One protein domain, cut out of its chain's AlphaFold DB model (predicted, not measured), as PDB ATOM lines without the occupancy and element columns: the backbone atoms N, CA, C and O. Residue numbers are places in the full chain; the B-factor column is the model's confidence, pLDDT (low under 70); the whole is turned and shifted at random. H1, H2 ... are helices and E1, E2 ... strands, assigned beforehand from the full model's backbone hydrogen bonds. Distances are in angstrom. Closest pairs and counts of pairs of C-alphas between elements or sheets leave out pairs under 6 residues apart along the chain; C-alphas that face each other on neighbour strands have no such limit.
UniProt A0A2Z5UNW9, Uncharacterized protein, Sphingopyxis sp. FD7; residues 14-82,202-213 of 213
ATOM      1  N   ASP A  14      19.636  39.770 -40.143       71.88
ATOM      2  CA  ASP A  14      18.721  39.028 -39.289       71.88
ATOM      3  C   ASP A  14      17.266  39.348 -39.652       71.88
ATOM      4  O   ASP A  14      16.758  40.441 -39.392       71.88
ATOM      5  N   ALA A  15      16.571  38.351 -40.203       68.00
ATOM      6  CA  ALA A  15      15.184  38.491 -40.641       68.00
ATOM      7  C   ALA A  15      14.225  38.919 -39.517       68.00
ATOM      8  O   ALA A  15      13.210  39.560 -39.776       68.00
ATOM      9  N   LYS A  16      14.520  38.580 -38.254       66.75
ATOM     10  CA  LYS A  16      13.675  38.988 -37.130       66.75
ATOM     11  C   LYS A  16      13.820  40.482 -36.859       66.75
ATOM     12  O   LYS A  16      12.803  41.136 -36.635       66.75
ATOM     13  N   ASN A  17      15.042  41.008 -36.872       67.06
ATOM     14  CA  ASN A  17      15.277  42.445 -36.742       67.06
ATOM     15  C   ASN A  17      14.614  43.209 -37.892       67.06
ATOM     16  O   ASN A  17      13.886  44.162 -37.625       67.06
ATOM     17  N   GLU A  18      14.753  42.722 -39.129       74.62
ATOM     18  CA  GLU A  18      14.116  43.335 -40.297       74.62
ATOM     19  C   GLU A  18      12.594  43.442 -40.134       74.62
ATOM     20  O   GLU A  18      12.025  44.529 -40.209       74.62
ATOM     21  N   VAL A  19      11.925  42.319 -39.857       72.19
ATOM     22  CA  VAL A  19      10.462  42.272 -39.713       72.19
ATOM     23  C   VAL A  19       9.991  43.134 -38.541       72.19
ATOM     24  O   VAL A  19       8.949  43.783 -38.620       72.19
ATOM     25  N   PHE A  20      10.753  43.176 -37.448       69.38
ATOM     26  CA  PHE A  20      10.396  43.955 -36.267       69.38
ATOM     27  C   PHE A  20      10.510  45.469 -36.495       69.38
ATOM     28  O   PHE A  20       9.638  46.227 -36.065       69.38
ATOM     29  N   GLU A  21      11.553  45.925 -37.186       68.88
ATOM     30  CA  GLU A  21      11.707  47.333 -37.565       68.88
ATOM     31  C   GLU A  21      10.686  47.759 -38.622       68.88
ATOM     32  O   GLU A  21      10.089  48.837 -38.530       68.88
ATOM     33  N   GLN A  22      10.416  46.886 -39.591       71.88
ATOM     34  CA  GLN A  22       9.412  47.128 -40.621       71.88
ATOM     35  C   GLN A  22       7.997  47.209 -40.042       71.88
ATOM     36  O   GLN A  22       7.250  48.123 -40.389       71.88
ATOM     37  N   GLY A  23       7.659  46.353 -39.072       66.00
ATOM     38  CA  GLY A  23       6.379  46.416 -38.362       66.00
ATOM     39  C   GLY A  23       6.141  47.749 -37.641       66.00
ATOM     40  O   GLY A  23       5.008  48.212 -37.570       66.00
ATOM     41  N   ARG A  24       7.197  48.418 -37.156       65.19
ATOM     42  CA  ARG A  24       7.093  49.754 -36.533       65.19
ATOM     43  C   ARG A  24       6.908  50.884 -37.537       65.19
ATOM     44  O   ARG A  24       6.346  51.917 -37.193       65.19
ATOM     45  N   THR A  25       7.428  50.708 -38.745       71.31
ATOM     46  CA  THR A  25       7.437  51.732 -39.796       71.31
ATOM     47  C   THR A  25       6.312  51.548 -40.816       71.31
ATOM     48  O   THR A  25       6.145  52.399 -41.684       71.31
ATOM     49  N   GLY A  26       5.534  50.460 -40.719       70.19
ATOM     50  CA  GLY A  26       4.500  50.098 -41.696       70.19
ATOM     51  C   GLY A  26       5.074  49.651 -43.045       70.19
ATOM     52  O   GLY A  26       4.388  49.700 -44.061       70.19
ATOM     53  N   SER A  27       6.350  49.267 -43.079       77.50
ATOM     54  CA  SER A  27       7.025  48.812 -44.292       77.50
ATOM     55  C   SER A  27       6.717  47.338 -44.567       77.50
ATOM     56  O   SER A  27       6.647  46.529 -43.646       77.50
ATOM     57  N   HIS A  28       6.579  46.976 -45.844       80.00
ATOM     58  CA  HIS A  28       6.338  45.596 -46.296       80.00
ATOM     59  C   HIS A  28       7.484  45.050 -47.161       80.00
ATOM     60  O   HIS A  28       7.302  44.096 -47.917       80.00
ATOM     61  N   VAL A  29       8.664  45.673 -47.085       82.69
ATOM     62  CA  VAL A  29       9.805  45.349 -47.954       82.69
ATOM     63  C   VAL A  29      10.222  43.890 -47.808       82.69
ATOM     64  O   VAL A  29      10.324  43.225 -48.831       82.69
ATOM     65  N   PHE A  30      10.367  43.380 -46.580       84.12
ATOM     66  CA  PHE A  30      10.731  41.988 -46.307       84.12
ATOM     67  C   PHE A  30       9.787  41.024 -47.019       84.12
ATOM     68  O   PHE A  30      10.220  40.147 -47.753       84.12
ATOM     69  N   LYS A  31       8.474  41.212 -46.847       84.75
ATOM     70  CA  LYS A  31       7.473  40.329 -47.449       84.75
ATOM     71  C   LYS A  31       7.516  40.389 -48.976       84.75
ATOM     72  O   LYS A  31       7.426  39.356 -49.629       84.75
ATOM     73  N   ASN A  32       7.646  41.590 -49.536       85.12
ATOM     74  CA  ASN A  32       7.622  41.802 -50.982       85.12
ATOM     75  C   ASN A  32       8.903  41.322 -51.677       85.12
ATOM     76  O   ASN A  32       8.868  41.021 -52.867       85.12
ATOM     77  N   SER A  33      10.027  41.281 -50.960       85.00
ATOM     78  CA  SER A  33      11.320  40.838 -51.481       85.00
ATOM     79  C   SER A  33      11.670  39.399 -51.101       85.00
ATOM     80  O   SER A  33      12.614  38.848 -51.669       85.00
ATOM     81  N   PHE A  34      10.938  38.780 -50.167       87.56
ATOM     82  CA  PHE A  34      11.214  37.421 -49.719       87.56
ATOM     83  C   PHE A  34      11.052  36.430 -50.870       87.56
ATOM     84  O   PHE A  34       9.968  36.248 -51.428       87.56
ATOM     85  N   GLN A  35      12.148  35.750 -51.197       87.25
ATOM     86  CA  GLN A  35      12.145  34.688 -52.183       87.25
ATOM     87  C   GLN A  35      11.925  33.351 -51.482       87.25
ATOM     88  O   GLN A  35      12.727  32.938 -50.645       87.25
ATOM     89  N   ILE A  36      10.838  32.672 -51.844       88.00
ATOM     90  CA  ILE A  36      10.536  31.335 -51.331       88.00
ATOM     91  C   ILE A  36      11.667  30.383 -51.764       88.00
ATOM     92  O   ILE A  36      11.949  30.298 -52.965       88.00
ATOM     93  N   PRO A  37      12.321  29.677 -50.820       85.88
ATOM     94  CA  PRO A  37      13.346  28.698 -51.153       85.88
ATOM     95  C   PRO A  37      12.835  27.616 -52.122       85.88
ATOM     96  O   PRO A  37      11.672  27.208 -52.039       85.88
ATOM     97  N   PRO A  38      13.686  27.124 -53.038       81.31
ATOM     98  CA  PRO A  38      13.296  26.086 -53.984       81.31
ATOM     99  C   PRO A  38      12.886  24.801 -53.251       81.31
ATOM    100  O   PRO A  38      13.507  24.423 -52.263       81.31
ATOM    101  N   GLY A  39      11.850  24.124 -53.753       80.75
ATOM    102  CA  GLY A  39      11.319  22.893 -53.151       80.75
ATOM    103  C   GLY A  39      10.274  23.118 -52.054       80.75
ATOM    104  O   GLY A  39       9.658  22.158 -51.606       80.75
ATOM    105  N   ILE A  40      10.022  24.368 -51.650       85.06
ATOM    106  CA  ILE A  40       8.978  24.680 -50.673       85.06
ATOM    107  C   ILE A  40       7.635  24.899 -51.365       85.06
ATOM    108  O   ILE A  40       7.449  25.830 -52.150       85.06
ATOM    109  N   GLU A  41       6.663  24.076 -50.993       85.44
ATOM    110  CA  GLU A  41       5.279  24.189 -51.436       85.44
ATOM    111  C   GLU A  41       4.451  24.990 -50.419       85.44
ATOM    112  O   GLU A  41       3.961  24.466 -49.421       85.44
ATOM    113  N   MET A  42       4.260  26.291 -50.677       86.69
ATOM    114  CA  MET A  42       3.545  27.193 -49.752       86.69
ATOM    115  C   MET A  42       2.104  26.766 -49.444       86.69
ATOM    116  O   MET A  42       1.599  27.046 -48.355       86.69
ATOM    117  N   HIS A  43       1.438  26.095 -50.387       85.56
ATOM    118  CA  HIS A  43       0.074  25.609 -50.186       85.56
ATOM    119  C   HIS A  43       0.010  24.568 -49.064       85.56
ATOM    120  O   HIS A  43      -0.913  24.613 -48.260       85.56
ATOM    121  N   LYS A  44       1.029  23.702 -48.950       81.88
ATOM    122  CA  LYS A  44       1.151  22.780 -47.824       81.88
ATOM    123  C   LYS A  44       1.304  23.592 -46.553       81.88
ATOM    124  O   LYS A  44       0.433  23.561 -45.694       81.88
ATOM    125  N   LEU A  45       2.325  24.444 -46.460       83.75
ATOM    126  CA  LEU A  45       2.598  25.235 -45.249       83.75
ATOM    127  C   LEU A  45       1.394  26.030 -44.704       83.75
ATOM    128  O   LEU A  45       1.331  26.291 -43.504       83.75
ATOM    129  N   THR A  46       0.438  26.390 -45.560       84.62
ATOM    130  CA  THR A  46      -0.779  27.128 -45.195       84.62
ATOM    131  C   THR A  46      -2.012  26.248 -44.945       84.62
ATOM    132  O   THR A  46      -2.937  26.708 -44.282       84.62
ATOM    133  N   SER A  47      -2.034  24.983 -45.382       79.00
ATOM    134  CA  SER A  47      -3.179  24.064 -45.234       79.00
ATOM    135  C   SER A  47      -3.236  23.310 -43.898       79.00
ATOM    136  O   SER A  47      -4.115  22.476 -43.705       79.00
ATOM    137  N   GLY A  48      -2.310  23.582 -42.972       67.12
ATOM    138  CA  GLY A  48      -2.348  23.047 -41.608       67.12
ATOM    139  C   GLY A  48      -1.726  21.661 -41.399       67.12
ATOM    140  O   GLY A  48      -1.981  21.054 -40.359       67.12
ATOM    141  N   ALA A  49      -0.909  21.146 -42.325       69.19
ATOM    142  CA  ALA A  49      -0.144  19.928 -42.046       69.19
ATOM    143  C   ALA A  49       1.005  20.181 -41.047       69.19
ATOM    144  O   ALA A  49       1.308  21.311 -40.648       69.19
ATOM    145  N   LYS A  50       1.595  19.088 -40.556       75.25
ATOM    146  CA  LYS A  50       2.659  19.102 -39.546       75.25
ATOM    147  C   LYS A  50       4.006  19.031 -40.257       75.25
ATOM    148  O   LYS A  50       4.287  18.044 -40.929       75.25
ATOM    149  N   TYR A  51       4.842  20.050 -40.062       80.81
ATOM    150  CA  TYR A  51       6.129  20.162 -40.751       80.81
ATOM    151  C   TYR A  51       7.294  20.225 -39.779       80.81
ATOM    152  O   TYR A  51       7.217  20.888 -38.739       80.81
ATOM    153  N   PHE A  52       8.413  19.630 -40.178       82.56
ATOM    154  CA  PHE A  52       9.706  19.851 -39.548       82.56
ATOM    155  C   PHE A  52      10.662  20.514 -40.540       82.56
ATOM    156  O   PHE A  52      11.104  19.893 -41.502       82.56
ATOM    157  N   ILE A  53      10.979  21.791 -40.308       83.00
ATOM    158  CA  ILE A  53      11.887  22.557 -41.170       83.00
ATOM    159  C   ILE A  53      13.321  22.437 -40.641       83.00
ATOM    160  O   ILE A  53      13.619  22.906 -39.538       83.00
ATOM    161  N   HIS A  54      14.230  21.894 -41.450       83.94
ATOM    162  CA  HIS A  54      15.658  21.795 -41.128       83.94
ATOM    163  C   HIS A  54      16.554  22.388 -42.228       83.94
ATOM    164  O   HIS A  54      16.122  22.665 -43.342       83.94
ATOM    165  N   GLY A  55      17.816  22.659 -41.882       81.69
ATOM    166  CA  GLY A  55      18.814  23.236 -42.790       81.69
ATOM    167  C   GLY A  55      19.955  23.927 -42.039       81.69
ATOM    168  O   GLY A  55      19.859  24.158 -40.827       81.69
ATOM    169  N   GLN A  56      21.025  24.298 -42.742       80.94
ATOM    170  CA  GLN A  56      22.230  24.892 -42.143       80.94
ATOM    171  C   GLN A  56      21.981  26.258 -41.478       80.94
ATOM    172  O   GLN A  56      20.971  26.930 -41.702       80.94
ATOM    173  N   LYS A  57      22.883  26.697 -40.593       78.62
ATOM    174  CA  LYS A  57      22.787  28.041 -40.003       78.62
ATOM    175  C   LYS A  57      22.903  29.083 -41.120       78.62
ATOM    176  O   LYS A  57      23.862  29.052 -41.868       78.62
ATOM    177  N   GLY A  58      21.952  30.015 -41.182       77.50
ATOM    178  CA  GLY A  58      21.932  31.059 -42.212       77.50
ATOM    179  C   GLY A  58      21.008  30.781 -43.400       77.50
ATOM    180  O   GLY A  58      20.612  31.738 -44.047       77.50
ATOM    181  N   CYS A  59      20.519  29.549 -43.596       82.94
ATOM    182  CA  CYS A  59      19.698  29.197 -44.768       82.94
ATOM    183  C   CYS A  59      18.267  29.787 -44.792       82.94
ATOM    184  O   CYS A  59      17.421  29.351 -45.561       82.94
ATOM    185  N   GLY A  60      17.936  30.740 -43.916       84.31
ATOM    186  CA  GLY A  60      16.643  31.430 -43.971       84.31
ATOM    187  C   GLY A  60      15.455  30.734 -43.292       84.31
ATOM    188  O   GLY A  60      14.338  31.217 -43.435       84.31
ATOM    189  N   LYS A  61      15.645  29.678 -42.483       86.56
ATOM    190  CA  LYS A  61      14.550  29.025 -41.708       86.56
ATOM    191  C   LYS A  61      13.661  30.014 -40.948       86.56
ATOM    192  O   LYS A  61      12.440  29.981 -41.051       86.56
ATOM    193  N   THR A  62      14.282  30.911 -40.182       82.81
ATOM    194  CA  THR A  62      13.559  31.930 -39.411       82.81
ATOM    195  C   THR A  62      12.834  32.908 -40.332       82.81
ATOM    196  O   THR A  62      11.706  33.290 -40.037       82.81
ATOM    197  N   ALA A  63      13.451  33.279 -41.456       86.25
ATOM    198  CA  ALA A  63      12.845  34.166 -42.443       86.25
ATOM    199  C   ALA A  63      11.600  33.524 -43.078       86.25
ATOM    200  O   ALA A  63      10.554  34.160 -43.129       86.25
ATOM    201  N   LEU A  64      11.668  32.239 -43.441       88.75
ATOM    202  CA  LEU A  64      10.527  31.473 -43.942       88.75
ATOM    203  C   LEU A  64       9.369  31.437 -42.936       88.75
ATOM    204  O   LEU A  64       8.228  31.686 -43.313       88.75
ATOM    205  N   LEU A  65       9.649  31.166 -41.655       86.12
ATOM    206  CA  LEU A  65       8.615  31.155 -40.613       86.12
ATOM    207  C   LEU A  65       7.966  32.535 -40.424       86.12
ATOM    208  O   LEU A  65       6.753  32.620 -40.239       86.12
ATOM    209  N   LEU A  66       8.752  33.613 -40.481       84.56
ATOM    210  CA  LEU A  66       8.239  34.983 -40.386       84.56
ATOM    211  C   LEU A  66       7.424  35.379 -41.622       84.56
ATOM    212  O   LEU A  66       6.391  36.033 -41.490       84.56
ATOM    213  N   TYR A  67       7.848  34.946 -42.808       88.50
ATOM    214  CA  TYR A  67       7.108  35.139 -44.048       88.50
ATOM    215  C   TYR A  67       5.768  34.395 -44.023       88.50
ATOM    216  O   TYR A  67       4.726  35.007 -44.258       88.50
ATOM    217  N   LEU A  68       5.770  33.113 -43.642       87.94
ATOM    218  CA  LEU A  68       4.553  32.315 -43.477       87.94
ATOM    219  C   LEU A  68       3.590  32.975 -42.489       87.94
ATOM    220  O   LEU A  68       2.406  33.120 -42.784       87.94
ATOM    221  N   LYS A  69       4.113  33.436 -41.347       85.12
ATOM    222  CA  LYS A  69       3.332  34.184 -40.364       85.12
ATOM    223  C   LYS A  69       2.649  35.400 -40.999       85.12
ATOM    224  O   LYS A  69       1.453  35.570 -40.814       85.12
ATOM    225  N   SER A  70       3.376  36.196 -41.787       84.44
ATOM    226  CA  SER A  70       2.815  37.395 -42.429       84.44
ATOM    227  C   SER A  70       1.664  37.092 -43.396       84.44
ATOM    228  O   SER A  70       0.688  37.833 -43.429       84.44
ATOM    229  N   ILE A  71       1.741  35.983 -44.141       88.75
ATOM    230  CA  ILE A  71       0.670  35.548 -45.053       88.75
ATOM    231  C   ILE A  71      -0.568  35.102 -44.269       88.75
ATOM    232  O   ILE A  71      -1.700  35.430 -44.629       88.75
ATOM    233  N   LEU A  72      -0.355  34.336 -43.199       85.88
ATOM    234  CA  LEU A  72      -1.434  33.826 -42.357       85.88
ATOM    235  C   LEU A  72      -2.135  34.956 -41.592       85.88
ATOM    236  O   LEU A  72      -3.363  34.968 -41.527       85.88
ATOM    237  N   ASP A  73      -1.378  35.928 -41.083       80.88
ATOM    238  CA  ASP A  73      -1.921  37.099 -40.388       80.88
ATOM    239  C   ASP A  73      -2.847  37.916 -41.317       80.88
ATOM    240  O   ASP A  73      -3.925  38.340 -40.903       80.88
ATOM    241  N   GLU A  74      -2.493  38.077 -42.599       84.38
ATOM    242  CA  GLU A  74      -3.352  38.734 -43.604       84.38
ATOM    243  C   GLU A  74      -4.609  37.935 -43.955       84.38
ATOM    244  O   GLU A  74      -5.641  38.511 -44.295       84.38
ATOM    245  N   SER A  75      -4.538  36.611 -43.832       84.06
ATOM    246  CA  SER A  75      -5.682  35.712 -44.016       84.06
ATOM    247  C   SER A  75      -6.582  35.652 -42.773       84.06
ATOM    248  O   SER A  75      -7.472  34.807 -42.688       84.06
ATOM    249  N   ASN A  76      -6.355  36.544 -41.800       80.81
ATOM    250  CA  ASN A  76      -7.045  36.606 -40.514       80.81
ATOM    251  C   ASN A  76      -6.913  35.306 -39.692       80.81
ATOM    252  O   ASN A  76      -7.750  34.998 -38.839       80.81
ATOM    253  N   CYS A  77      -5.857  34.525 -39.948       81.75
ATOM    254  CA  CYS A  77      -5.516  33.353 -39.158       81.75
ATOM    255  C   CYS A  77      -4.759  33.784 -37.899       81.75
ATOM    256  O   CYS A  77      -3.854  34.614 -37.947       81.75
ATOM    257  N   LYS A  78      -5.085  33.179 -36.756       77.56
ATOM    258  CA  LYS A  78      -4.351  33.425 -35.510       77.56
ATOM    259  C   LYS A  78      -3.042  32.643 -35.518       77.56
ATOM    260  O   LYS A  78      -3.055  31.414 -35.554       77.56
ATOM    261  N   THR A  79      -1.915  33.348 -35.460       77.00
ATOM    262  CA  THR A  79      -0.582  32.739 -35.458       77.00
ATOM    263  C   THR A  79       0.141  32.967 -34.133       77.00
ATOM    264  O   THR A  79       0.060  34.032 -33.518       77.00
ATOM    265  N   LYS A  80       0.904  31.965 -33.680       72.19
ATOM    266  CA  LYS A  80       1.745  32.087 -32.486       72.19
ATOM    267  C   LYS A  80       3.093  31.421 -32.687       72.19
ATOM    268  O   LYS A  80       3.177  30.235 -32.981       72.19
ATOM    269  N   THR A  81       4.161  32.190 -32.489       71.81
ATOM    270  CA  THR A  81       5.534  31.689 -32.590       71.81
ATOM    271  C   THR A  81       6.080  31.374 -31.205       71.81
ATOM    272  O   THR A  81       6.129  32.242 -30.333       71.81
ATOM    273  N   ILE A  82       6.544  30.141 -31.019       66.62
ATOM    274  CA  ILE A  82       7.247  29.704 -29.814       66.62
ATOM    275  C   ILE A  82       8.742  29.714 -30.128       66.62
ATOM    276  O   ILE A  82       9.213  28.946 -30.964       66.62
ATOM    277  N   ILE A 202       1.813   9.382 -37.615       51.56
ATOM    278  CA  ILE A 202       1.623  10.804 -37.883       51.56
ATOM    279  C   ILE A 202       2.796  11.193 -38.777       51.56
ATOM    280  O   ILE A 202       3.897  11.450 -38.293       51.56
ATOM    281  N   GLU A 203       2.571  11.174 -40.086       55.47
ATOM    282  CA  GLU A 203       3.575  11.516 -41.081       55.47
ATOM    283  C   GLU A 203       3.931  12.997 -40.905       55.47
ATOM    284  O   GLU A 203       3.141  13.901 -41.186       55.47
ATOM    285  N   ILE A 204       5.102  13.249 -40.319       57.59
ATOM    286  CA  ILE A 204       5.674  14.589 -40.232       57.59
ATOM    287  C   ILE A 204       6.427  14.807 -41.536       57.59
ATOM    288  O   ILE A 204       7.431  14.142 -41.792       57.59
ATOM    289  N   GLU A 205       5.968  15.756 -42.345       68.69
ATOM    290  CA  GLU A 205       6.676  16.111 -43.569       68.69
ATOM    291  C   GLU A 205       7.951  16.880 -43.200       68.69
ATOM    292  O   GLU A 205       7.928  17.916 -42.521       68.69
ATOM    293  N   ILE A 206       9.088  16.337 -43.624       73.94
ATOM    294  CA  ILE A 206      10.397  16.939 -43.404       73.94
ATOM    295  C   ILE A 206      10.677  17.885 -44.571       73.94
ATOM    296  O   ILE A 206      10.790  17.457 -45.718       73.94
ATOM    297  N   ILE A 207      10.798  19.177 -44.270       77.12
ATOM    298  CA  ILE A 207      11.104  20.216 -45.253       77.12
ATOM    299  C   ILE A 207      12.571  20.607 -45.095       77.12
ATOM    300  O   ILE A 207      12.966  21.233 -44.104       77.12
ATOM    301  N   GLU A 208      13.374  20.261 -46.095       77.94
ATOM    302  CA  GLU A 208      14.777  20.651 -46.168       77.94
ATOM    303  C   GLU A 208      14.931  21.986 -46.901       77.94
ATOM    304  O   GLU A 208      14.516  22.135 -48.051       77.94
ATOM    305  N   ILE A 209      15.567  22.966 -46.253       76.88
ATOM    306  CA  ILE A 209      15.984  24.196 -46.932       76.88
ATOM    307  C   ILE A 209      17.412  24.018 -47.447       76.88
ATOM    308  O   ILE A 209      18.373  24.141 -46.681       76.88
ATOM    309  N   VAL A 210      17.530  23.744 -48.747       70.50
ATOM    310  CA  VAL A 210      18.808  23.553 -49.447       70.50
ATOM    311  C   VAL A 210      19.319  24.892 -49.988       70.50
ATOM    312  O   VAL A 210      18.600  25.601 -50.694       70.50
ATOM    313  N   GLU A 211      20.575  25.234 -49.698       55.78
ATOM    314  CA  GLU A 211      21.271  26.325 -50.390       55.78
ATOM    315  C   GLU A 211      21.724  25.826 -51.768       55.78
ATOM    316  O   GLU A 211      22.460  24.844 -51.871       55.78
ATOM    317  N   ARG A 212      21.291  26.489 -52.848       51.91
ATOM    318  CA  ARG A 212      21.990  26.349 -54.131       51.91
ATOM    319  C   ARG A 212      23.273  27.170 -54.037       51.91
ATOM    320  O   ARG A 212      23.192  28.384 -53.861       51.91
ATOM    321  N   HIS A 213      24.414  26.492 -54.123       39.81
ATOM    322  CA  HIS A 213      25.688  27.125 -54.461       39.81
ATOM    323  C   HIS A 213      25.639  27.710 -55.876       39.81
ATOM    324  O   HIS A 213      24.984  27.087 -56.747       39.81
TER     325      HIS A 213
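This is residues 14 to 82 and 202 to 213 of the 213 residues of an uncharacterized protein of Sphingopyxis sp. FD7 (UniProt A0A2Z5UNW9). A longer helix, H4, lies in the middle, with helix H1 at a slant on one side of it and a small ribbon of two parallel strands, E1 and E2, toward the opposite side. The short helices H2 and H3, with residues 34 to 41 between them, lie along a further side of H4. The printed part has 81 residues, with four named helices and two named strands in the order H1, H2, H3, E1, H4, E2; the class is mostly helix, and the sheet has the order E1, E2. The whole is compact, with a radius of gyration of the C-alphas of 13.1 A, and spans 39 by 34 by 21 A.

Find C-alpha 15 at (15.184, 38.491, -40.641); from there H1, residues 15 to 25, runs 15.4 A to C-alpha 25. Next come H2, residues 29 to 33, 5.9 A long, and H3, residues 42 to 46, 6.3 A long. E1 is residues 51 to 54, 9.7 A long. Look for C-alpha 61 at (14.550, 29.025, -41.708), where H4, residues 61 to 74, sets out on its 20.5 A. Beyond the cut, E2, residues 205 to 208, runs 9.6 A to C-alpha 208 at (14.777, 20.651, -46.168).

Begin at H1 and look from its C-alpha 15 to C-alpha 63 of H4: the closest C-alphas of the two, those of Ala 15 and Ala 63, are 5.2 A apart. H1 and H4 touch, H4 with residues 62 to 66 alone, and run the same way at a shallow tilt of 34 degrees, only just short of steep. H1 also touches H2, closest at the C-alphas of Val 19 and Phe 30, 6.6 A. H2 and H4 are close but not clearly touching, with the C-alphas of Lys 31 and Tyr 67 closest at 6.2 A. H3 and H4 only just touch, with 3 pairs of C-alphas within 8 A, closest at Thr 46 and Leu 72, 7.3 A; H4 does this with residues 68 to 72 alone. The closest C-alphas of E1 and H4 are those of Ile 53 and Lys 61, 7.0 A. E1 and E2 are parallel at 23 degrees; find N 52 and O 205 at 2.9 A and N 54 and O 207 at 3.0 A, within hydrogen-bond range. H1 is apart from both strands. In H1, H2, H3 and H4 every O i to N i+4 pair is within hydrogen-bond range.

The C-alphas farthest apart are those of Thr 25 and Ile 202, 41.4 A. Residues 83 to 201 are not printed, and C-alphas 82 and 202 stand 21.3 A apart across this cut, which lies in the link from H4 to E2. Of the links that are printed whole, H1 to H2 and H3 to E1 are tight, and H2 to H3 and E1 to H4 are short. The model's mean pLDDT over the printed part is 77.3; 17 residues are under 70, among them 15 to 17, 202 to 205 and 211 to 213, where the chain ends.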